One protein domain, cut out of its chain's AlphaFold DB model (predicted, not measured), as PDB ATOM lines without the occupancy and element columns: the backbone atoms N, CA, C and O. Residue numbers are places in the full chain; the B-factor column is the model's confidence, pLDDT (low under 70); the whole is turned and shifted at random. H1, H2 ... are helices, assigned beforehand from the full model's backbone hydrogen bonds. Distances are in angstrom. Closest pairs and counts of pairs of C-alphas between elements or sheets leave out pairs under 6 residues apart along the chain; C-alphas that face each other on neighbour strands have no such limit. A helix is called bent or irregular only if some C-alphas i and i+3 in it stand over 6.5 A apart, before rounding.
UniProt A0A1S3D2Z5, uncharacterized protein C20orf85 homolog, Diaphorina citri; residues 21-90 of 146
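What this domain is: This is residues 21 to 90 of the 146 residues of the protein "uncharacterized protein C20orf85 homolog" of Diaphorina citri (UniProt A0A1S3D2Z5). An open L: H1 and then H2 make one long, bowed arm, and past H2 the backbone turns a corner at residues 64 to 69 into H3, the second arm. The 70 printed residues hold three named helices, H1, H2, H3 in chain order, and no named strand; the class is all helix. The whole is extended, with a radius of gyration of the C-alphas of 21.9 A, and flat, spanning 62 by 41 by 14 A.

How they stand to each other: Start in H1, residues 21 to 48: it has a kink of 44 degrees near residue 42 and is irregular, C-alphas 44 and 47 being 7.6 A apart. Beyond a tight link comes H2, residues 50 to 63, close but not clearly touching H1; their closest C-alphas, of Phe 47 and Ile 53, are 6.9 A apart. They run the same way at a steep tilt of 41 degrees. After a short link, H3, residues 70 to 89, only just touches H2, with 3 pairs of C-alphas within 8 A, through residues 57 to 61 of H2 and 70 to 71 of H3 alone; the closest are Ser 61 and Phe 70, 7.0 A. Their tilt, 72 degrees, is only just about perpendicular. H1 and H3 are apart. In H2 and H3 every O i to N i+4 pair is within hydrogen-bond range, in H1 20 of 24.

Where its parts are: Find C-alpha 21 at (-13.307, -25.615, 66.720); from there H1 runs 39.7 A. H2 covers 20.1 A; H3 runs 28.3 A to C-alpha 89 at (-64.034, -50.389, 43.872).

The domain as a whole: The C-alphas farthest apart, of Val 21 and Gly 65, are 63.2 A apart. The printed part has no cut, no link is long, and no printed residue is under 70 in pLDDT.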
ATOM      1  N   VAL A  21     -13.155 -27.068  66.856       88.56
ATOM      2  CA  VAL A  21     -13.307 -25.615  66.720       88.56
ATOM      3  C   VAL A  21     -13.787 -25.274  65.312       88.56
ATOM      4  O   VAL A  21     -14.761 -24.541  65.145       88.56
ATOM      5  N   ALA A  22     -13.181 -25.879  64.287       89.50
ATOM      6  CA  ALA A  22     -13.630 -25.712  62.905       89.50
ATOM      7  C   ALA A  22     -15.027 -26.319  62.654       89.50
ATOM      8  O   ALA A  22     -15.804 -25.815  61.838       89.50
ATOM      9  N   ALA A  23     -15.375 -27.416  63.336       90.00
ATOM     10  CA  ALA A  23     -16.718 -27.993  63.280       90.00
ATOM     11  C   ALA A  23     -17.768 -27.083  63.946       90.00
ATOM     12  O   ALA A  23     -18.843 -26.884  63.379       90.00
ATOM     13  N   ASP A  24     -17.444 -26.496  65.100       94.19
ATOM     14  CA  ASP A  24     -18.307 -25.540  65.801       94.19
ATOM     15  C   ASP A  24     -18.525 -24.256  64.986       94.19
ATOM     16  O   ASP A  24     -19.663 -23.805  64.839       94.19
ATOM     17  N   GLY A  25     -17.470 -23.721  64.358       95.56
ATOM     18  CA  GLY A  25     -17.570 -22.570  63.454       95.56
ATOM     19  C   GLY A  25     -18.559 -22.807  62.308       95.56
ATOM     20  O   GLY A  25     -19.512 -22.045  62.143       95.56
ATOM     21  N   ARG A  26     -18.416 -23.931  61.592       93.94
ATOM     22  CA  ARG A  26     -19.353 -24.324  60.520       93.94
ATOM     23  C   ARG A  26     -20.784 -24.486  61.026       93.94
ATOM     24  O   ARG A  26     -21.732 -24.106  60.345       93.94
ATOM     25  N   ARG A  27     -20.959 -25.042  62.228       94.00
ATOM     26  CA  ARG A  27     -22.287 -25.207  62.827       94.00
ATOM     27  C   ARG A  27     -22.941 -23.858  63.121       94.00
ATOM     28  O   ARG A  27     -24.124 -23.695  62.837       94.00
ATOM     29  N   LYS A  28     -22.192 -22.890  63.649       97.19
ATOM     30  CA  LYS A  28     -22.697 -21.532  63.909       97.19
ATOM     31  C   LYS A  28     -23.101 -20.820  62.621       97.19
ATOM     32  O   LYS A  28     -24.154 -20.190  62.587       97.19
ATOM     33  N   GLU A  29     -22.318 -20.965  61.556       97.38
ATOM     34  CA  GLU A  29     -22.674 -20.431  60.236       97.38
ATOM     35  C   GLU A  29     -23.972 -21.043  59.701       97.38
ATOM     36  O   GLU A  29     -24.846 -20.307  59.241       97.38
ATOM     37  N   LEU A  30     -24.142 -22.365  59.815       97.56
ATOM     38  CA  LEU A  30     -25.384 -23.038  59.422       97.56
ATOM     39  C   LEU A  30     -26.590 -22.518  60.211       97.56
ATOM     40  O   LEU A  30     -27.606 -22.194  59.602       97.56
ATOM     41  N   ILE A  31     -26.456 -22.363  61.532       97.50
ATOM     42  CA  ILE A  31     -27.517 -21.805  62.386       97.50
ATOM     43  C   ILE A  31     -27.877 -20.384  61.934       97.50
ATOM     44  O   ILE A  31     -29.053 -20.066  61.763       97.50
ATOM     45  N   LEU A  32     -26.882 -19.531  61.670       98.06
ATOM     46  CA  LEU A  32     -27.121 -18.167  61.186       98.06
ATOM     47  C   LEU A  32     -27.830 -18.144  59.826       98.06
ATOM     48  O   LEU A  32     -28.703 -17.303  59.592       98.06
ATOM     49  N   MET A  33     -27.458 -19.045  58.917       97.19
ATOM     50  CA  MET A  33     -28.098 -19.169  57.607       97.19
ATOM     51  C   MET A  33     -29.538 -19.665  57.729       97.19
ATOM     52  O   MET A  33     -30.421 -19.122  57.063       97.19
ATOM     53  N   GLU A  34     -29.792 -20.630  58.608       97.00
ATOM     54  CA  GLU A  34     -31.130 -21.141  58.896       97.00
ATOM     55  C   GLU A  34     -32.025 -20.053  59.499       97.00
ATOM     56  O   GLU A  34     -33.151 -19.857  59.048       97.00
ATOM     57  N   GLU A  35     -31.520 -19.265  60.450       97.44
ATOM     58  CA  GLU A  35     -32.281 -18.155  61.026       97.44
ATOM     59  C   GLU A  35     -32.622 -17.076  59.996       97.44
ATOM     60  O   GLU A  35     -33.751 -16.574  59.976       97.44
ATOM     61  N   LYS A  36     -31.671 -16.721  59.123       97.00
ATOM     62  CA  LYS A  36     -31.917 -15.789  58.011       97.00
ATOM     63  C   LYS A  36     -32.945 -16.354  57.035       97.00
ATOM     64  O   LYS A  36     -33.863 -15.636  56.633       97.00
ATOM     65  N   ALA A  37     -32.820 -17.633  56.680       95.81
ATOM     66  CA  ALA A  37     -33.772 -18.314  55.815       95.81
ATOM     67  C   ALA A  37     -35.168 -18.296  56.440       95.81
ATOM     68  O   ALA A  37     -36.095 -17.834  55.784       95.81
ATOM     69  N   ARG A  38     -35.300 -18.662  57.720       94.38
ATOM     70  CA  ARG A  38     -36.561 -18.659  58.471       94.38
ATOM     71  C   ARG A  38     -37.214 -17.278  58.508       94.38
ATOM     72  O   ARG A  38     -38.406 -17.177  58.247       94.38
ATOM     73  N   LYS A  39     -36.442 -16.219  58.781       96.19
ATOM     74  CA  LYS A  39     -36.953 -14.834  58.777       96.19
ATOM     75  C   LYS A  39     -37.449 -14.419  57.391       96.19
ATOM     76  O   LYS A  39     -38.541 -13.888  57.273       96.19
ATOM     77  N   SER A  40     -36.675 -14.711  56.343       96.00
ATOM     78  CA  SER A  40     -37.046 -14.364  54.962       96.00
ATOM     79  C   SER A  40     -38.051 -15.325  54.312       96.00
ATOM     80  O   SER A  40     -38.500 -15.069  53.198       96.00
ATOM     81  N   TRP A  41     -38.381 -16.444  54.967       92.69
ATOM     82  CA  TRP A  41     -39.213 -17.498  54.389       92.69
ATOM     83  C   TRP A  41     -40.618 -16.988  54.102       92.69
ATOM     84  O   TRP A  41     -41.120 -17.161  52.994       92.69
ATOM     85  N   GLN A  42     -41.226 -16.318  55.081       92.19
ATOM     86  CA  GLN A  42     -42.570 -15.774  54.936       92.19
ATOM     87  C   GLN A  42     -42.619 -14.734  53.819       92.19
ATOM     88  O   GLN A  42     -43.461 -14.854  52.942       92.19
ATOM     89  N   ASP A  43     -41.677 -13.793  53.772       93.44
ATOM     90  CA  ASP A  43     -41.667 -12.750  52.740       93.44
ATOM     91  C   ASP A  43     -41.481 -13.320  51.330       93.44
ATOM     92  O   ASP A  43     -42.175 -12.916  50.396       93.44
ATOM     93  N   LYS A  44     -40.572 -14.291  51.169       93.50
ATOM     94  CA  LYS A  44     -40.302 -14.917  49.867       93.50
ATOM     95  C   LYS A  44     -41.455 -15.783  49.392       93.50
ATOM     96  O   LYS A  44     -41.736 -15.783  48.201       93.50
ATOM     97  N   TRP A  45     -42.100 -16.519  50.294       91.81
ATOM     98  CA  TRP A  45     -43.103 -17.526  49.948       91.81
ATOM     99  C   TRP A  45     -44.535 -17.112  50.280       91.81
ATOM    100  O   TRP A  45     -45.445 -17.923  50.132       91.81
ATOM    101  N   LYS A  46     -44.774 -15.850  50.657       91.88
ATOM    102  CA  LYS A  46     -46.116 -15.310  50.926       91.88
ATOM    103  C   LYS A  46     -47.085 -15.552  49.771       91.88
ATOM    104  O   LYS A  46     -48.267 -15.777  49.985       91.88
ATOM    105  N   PHE A  47     -46.597 -15.552  48.533       90.06
ATOM    106  CA  PHE A  47     -47.430 -15.808  47.357       90.06
ATOM    107  C   PHE A  47     -47.999 -17.242  47.300       90.06
ATOM    108  O   PHE A  47     -48.996 -17.452  46.618       90.06
ATOM    109  N   LEU A  48     -47.401 -18.206  48.016       91.62
ATOM    110  CA  LEU A  48     -47.920 -19.575  48.164       91.62
ATOM    111  C   LEU A  48     -48.971 -19.703  49.273       91.62
ATOM    112  O   LEU A  48     -49.504 -20.788  49.503       91.62
ATOM    113  N   GLU A  49     -49.261 -18.623  49.995       92.75
ATOM    114  CA  GLU A  49     -50.347 -18.616  50.960       92.75
ATOM    115  C   GLU A  49     -51.678 -18.861  50.243       92.75
ATOM    116  O   GLU A  49     -51.912 -18.362  49.138       92.75
ATOM    117  N   LYS A  50     -52.547 -19.648  50.883       89.56
ATOM    118  CA  LYS A  50     -53.807 -20.125  50.303       89.56
ATOM    119  C   LYS A  50     -54.623 -18.986  49.689       89.56
ATOM    120  O   LYS A  50     -55.100 -19.115  48.567       89.56
ATOM    121  N   ASP A  51     -54.700 -17.854  50.378       90.25
ATOM    122  CA  ASP A  51     -55.475 -16.690  49.948       90.25
ATOM    123  C   ASP A  51     -54.929 -16.057  48.659       90.25
ATOM    124  O   ASP A  51     -55.696 -15.601  47.812       90.25
ATOM    125  N   ASN A  52     -53.606 -16.038  48.483       91.25
ATOM    126  CA  ASN A  52     -52.974 -15.476  47.288       91.25
ATOM    127  C   ASN A  52     -53.124 -16.415  46.091       91.25
ATOM    128  O   ASN A  52     -53.401 -15.960  44.982       91.25
ATOM    129  N   ILE A  53     -53.014 -17.723  46.331       90.88
ATOM    130  CA  ILE A  53     -53.277 -18.746  45.318       90.88
ATOM    131  C   ILE A  53     -54.743 -18.684  44.866       90.88
ATOM    132  O   ILE A  53     -55.019 -18.690  43.666       90.88
ATOM    133  N   GLU A  54     -55.692 -18.575  45.800       90.62
ATOM    134  CA  GLU A  54     -57.117 -18.460  45.472       90.62
ATOM    135  C   GLU A  54     -57.408 -17.214  44.629       90.62
ATOM    136  O   GLU A  54     -58.076 -17.329  43.601       90.62
ATOM    137  N   LYS A  55     -56.854 -16.051  44.993       92.25
ATOM    138  CA  LYS A  55     -56.982 -14.825  44.185       92.25
ATOM    139  C   LYS A  55     -56.413 -14.997  42.780       92.25
ATOM    140  O   LYS A  55     -57.070 -14.639  41.807       92.25
ATOM    141  N   LEU A  56     -55.233 -15.604  42.657       91.75
ATOM    142  CA  LEU A  56     -54.603 -15.862  41.362       91.75
ATOM    143  C   LEU A  56     -55.477 -16.768  40.481       91.75
ATOM    144  O   LEU A  56     -55.646 -16.507  39.289       91.75
ATOM    145  N   HIS A  57     -56.085 -17.805  41.059       90.88
ATOM    146  CA  HIS A  57     -57.025 -18.663  40.340       90.88
ATOM    147  C   HIS A  57     -58.291 -17.926  39.901       90.88
ATOM    148  O   HIS A  57     -58.761 -18.149  38.782       90.88
ATOM    149  N   GLN A  58     -58.826 -17.042  40.741       92.31
ATOM    150  CA  GLN A  58     -59.987 -16.218  40.405       92.31
ATOM    151  C   GLN A  58     -59.677 -15.271  39.240       92.31
ATOM    152  O   GLN A  58     -60.425 -15.226  38.265       92.31
ATOM    153  N   GLU A  59     -58.535 -14.583  39.283       92.81
ATOM    154  CA  GLU A  59     -58.092 -13.692  38.206       92.81
ATOM    155  C   GLU A  59     -57.897 -14.433  36.876       92.81
ATOM    156  O   GLU A  59     -58.311 -13.943  35.824       92.81
ATOM    157  N   LEU A  60     -57.281 -15.620  36.906       91.56
ATOM    158  CA  LEU A  60     -57.116 -16.451  35.711       91.56
ATOM    159  C   LEU A  60     -58.458 -16.946  35.163       91.56
ATOM    160  O   LEU A  60     -58.645 -16.958  33.948       91.56
ATOM    161  N   SER A  61     -59.394 -17.319  36.039       91.56
ATOM    162  CA  SER A  61     -60.727 -17.783  35.634       91.56
ATOM    163  C   SER A  61     -61.510 -16.662  34.949       91.56
ATOM    164  O   SER A  61     -62.009 -16.859  33.842       91.56
ATOM    165  N   LEU A  62     -61.499 -15.453  35.521       92.31
ATOM    166  CA  LEU A  62     -62.129 -14.274  34.918       92.31
ATOM    167  C   LEU A  62     -61.508 -13.911  33.561       92.31
ATOM    168  O   LEU A  62     -62.237 -13.616  32.615       92.31
ATOM    169  N   LYS A  63     -60.175 -13.987  33.424       94.06
ATOM    170  CA  LYS A  63     -59.483 -13.759  32.135       94.06
ATOM    171  C   LYS A  63     -59.903 -14.746  31.046       94.06
ATOM    172  O   LYS A  63     -59.864 -14.403  29.870       94.06
ATOM    173  N   LEU A  64     -60.288 -15.957  31.433       92.88
ATOM    174  CA  LEU A  64     -60.759 -17.007  30.533       92.88
ATOM    175  C   LEU A  64     -62.282 -16.967  30.309       92.88
ATOM    176  O   LEU A  64     -62.798 -17.802  29.570       92.88
ATOM    177  N   GLY A  65     -63.003 -16.028  30.932       93.56
ATOM    178  CA  GLY A  65     -64.468 -15.957  30.875       93.56
ATOM    179  C   GLY A  65     -65.172 -17.083  31.642       93.56
ATOM    180  O   GLY A  65     -66.331 -17.381  31.365       93.56
ATOM    181  N   LEU A  66     -64.467 -17.732  32.572       92.81
ATOM    182  CA  LEU A  66     -65.004 -18.755  33.467       92.81
ATOM    183  C   LEU A  66     -65.544 -18.107  34.747       92.81
ATOM    184  O   LEU A  66     -65.174 -16.989  35.108       92.81
ATOM    185  N   ASP A  67     -66.394 -18.846  35.454       91.94
ATOM    186  CA  ASP A  67     -66.878 -18.444  36.772       91.94
ATOM    187  C   ASP A  67     -65.721 -18.308  37.780       91.94
ATOM    188  O   ASP A  67     -64.736 -19.052  37.729       91.94
ATOM    189  N   GLN A  68     -65.843 -17.365  38.715       89.88
ATOM    190  CA  GLN A  68     -64.796 -17.033  39.685       89.88
ATOM    191  C   GLN A  68     -64.424 -18.244  40.556       89.88
ATOM    192  O   GLN A  68     -63.250 -18.455  40.867       89.88
ATOM    193  N   ASP A  69     -65.407 -19.080  40.887       87.81
ATOM    194  CA  ASP A  69     -65.225 -20.275  41.712       87.81
ATOM    195  C   ASP A  69     -65.107 -21.571  40.895       87.81
ATOM    196  O   ASP A  69     -65.137 -22.673  41.454       87.81
ATOM    197  N   PHE A  70     -64.902 -21.474  39.578       88.81
ATOM    198  CA  PHE A  70     -64.825 -22.627  38.676       88.81
ATOM    199  C   PHE A  70     -63.818 -23.690  39.145       88.81
ATOM    200  O   PHE A  70     -64.135 -24.879  39.205       88.81
ATOM    201  N   ILE A  71     -62.611 -23.266  39.534       85.19
ATOM    202  CA  ILE A  71     -61.554 -24.180  39.988       85.19
ATOM    203  C   ILE A  71     -61.941 -24.879  41.299       85.19
ATOM    204  O   ILE A  71     -61.756 -26.090  41.425       85.19
ATOM    205  N   LYS A  72     -62.539 -24.156  42.255       85.06
ATOM    206  CA  LYS A  72     -63.007 -24.737  43.526       85.06
ATOM    207  C   LYS A  72     -64.096 -25.784  43.285       85.06
ATOM    208  O   LYS A  72     -64.041 -26.873  43.859       85.06
ATOM    209  N   SER A  73     -65.043 -25.475  42.404       84.00
ATOM    210  CA  SER A  73     -66.131 -26.379  42.021       84.00
ATOM    211  C   SER A  73     -65.616 -27.634  41.315       84.00
ATOM    212  O   SER A  73     -66.058 -28.742  41.625       84.00
ATOM    213  N   ARG A  74     -64.618 -27.491  40.435       85.25
ATOM    214  CA  ARG A  74     -63.974 -28.622  39.757       85.25
ATOM    215  C   ARG A  74     -63.305 -29.581  40.742       85.25
ATOM    216  O   ARG A  74     -63.565 -30.781  40.682       85.25
ATOM    217  N   TYR A  75     -62.489 -29.063  41.661       83.12
ATOM    218  CA  TYR A  75     -61.810 -29.898  42.656       83.12
ATOM    219  C   TYR A  75     -62.790 -30.604  43.596       83.12
ATOM    220  O   TYR A  75     -62.568 -31.762  43.952       83.12
ATOM    221  N   ARG A  76     -63.892 -29.942  43.975       82.69
ATOM    222  CA  ARG A  76     -64.946 -30.573  44.782       82.69
ATOM    223  C   ARG A  76     -65.566 -31.764  44.048       82.69
ATOM    224  O   ARG A  76     -65.624 -32.851  44.612       82.69
ATOM    225  N   GLY A  77     -65.946 -31.578  42.784       83.69
ATOM    226  CA  GLY A  77     -66.531 -32.647  41.976       83.69
ATOM    227  C   GLY A  77     -65.570 -33.813  41.714       83.69
ATOM    228  O   GLY A  77     -65.997 -34.965  41.697       83.69
ATOM    229  N   GLU A  78     -64.273 -33.553  41.532       83.12
ATOM    230  CA  GLU A  78     -63.262 -34.615  41.393       83.12
ATOM    231  C   GLU A  78     -63.108 -35.432  42.682       83.12
ATOM    232  O   GLU A  78     -63.046 -36.659  42.616       83.12
ATOM    233  N   LYS A  79     -63.116 -34.779  43.850       83.38
ATOM    234  CA  LYS A  79     -63.041 -35.469  45.144       83.38
ATOM    235  C   LYS A  79     -64.257 -36.366  45.386       83.38
ATOM    236  O   LYS A  79     -64.090 -37.530  45.730       83.38
ATOM    237  N   GLU A  80     -65.462 -35.851  45.152       83.50
ATOM    238  CA  GLU A  80     -66.702 -36.631  45.282       83.50
ATOM    239  C   GLU A  80     -66.699 -37.843  44.340       83.50
ATOM    240  O   GLU A  80     -67.068 -38.948  44.734       83.50
ATOM    241  N   LYS A  81     -66.214 -37.676  43.103       83.94
ATOM    242  CA  LYS A  81     -66.056 -38.792  42.160       83.94
ATOM    243  C   LYS A  81     -65.063 -39.838  42.656       83.94
ATOM    244  O   LYS A  81     -65.377 -41.020  42.579       83.94
ATOM    245  N   GLN A  82     -63.907 -39.425  43.175       83.12
ATOM    246  CA  GLN A  82     -62.906 -40.345  43.725       83.12
ATOM    247  C   GLN A  82     -63.435 -41.112  44.938       83.12
ATOM    248  O   GLN A  82     -63.189 -42.310  45.062       83.12
ATOM    249  N   GLU A  83     -64.188 -40.453  45.821       81.62
ATOM    250  CA  GLU A  83     -64.828 -41.106  46.967       81.62
ATOM    251  C   GLU A  83     -65.850 -42.153  46.509       81.62
ATOM    252  O   GLU A  83     -65.847 -43.286  46.996       81.62
ATOM    253  N   MET A  84     -66.679 -41.820  45.518       78.88
ATOM    254  CA  MET A  84     -67.644 -42.761  44.948       78.88
ATOM    255  C   MET A  84     -66.967 -43.923  44.217       78.88
ATOM    256  O   MET A  84     -67.387 -45.068  44.367       78.88
ATOM    257  N   GLU A  85     -65.908 -43.649  43.459       83.62
ATOM    258  CA  GLU A  85     -65.110 -44.664  42.776       83.62
ATOM    259  C   GLU A  85     -64.434 -45.603  43.781       83.62
ATOM    260  O   GLU A  85     -64.493 -46.819  43.619       83.62
ATOM    261  N   TYR A  86     -63.868 -45.073  44.866       79.94
ATOM    262  CA  TYR A  86     -63.313 -45.878  45.952       79.94
ATOM    263  C   TYR A  86     -64.373 -46.800  46.565       79.94
ATOM    264  O   TYR A  86     -64.136 -47.997  46.723       79.94
ATOM    265  N   LEU A  87     -65.568 -46.276  46.850       76.69
ATOM    266  CA  LEU A  87     -66.668 -47.067  47.402       76.69
ATOM    267  C   LEU A  87     -67.167 -48.151  46.437       76.69
ATOM    268  O   LEU A  87     -67.516 -49.247  46.875       76.69
ATOM    269  N   GLN A  88     -67.193 -47.870  45.135       74.81
ATOM    270  CA  GLN A  88     -67.555 -48.847  44.106       74.81
ATOM    271  C   GLN A  88     -66.470 -49.914  43.911       74.81
ATOM    272  O   GLN A  88     -66.788 -51.084  43.695       74.81
ATOM    273  N   ASN A  89     -65.201 -49.524  44.041       71.81
ATOM    274  CA  ASN A  89     -64.034 -50.389  43.872       71.81
ATOM    275  C   ASN A  89     -63.637 -51.145  45.145       71.81
ATOM    276  O   ASN A  89     -62.729 -51.981  45.098       71.81
ATOM    277  N   LEU A  90     -64.328 -50.924  46.270       71.69
ATOM    278  CA  LEU A  90     -64.298 -51.837  47.408       71.69
ATOM    279  C   LEU A  90     -64.866 -53.180  46.945       71.69
ATOM    280  O   LEU A  90     -66.069 -53.442  47.009       71.69
TER     281      LEU A  90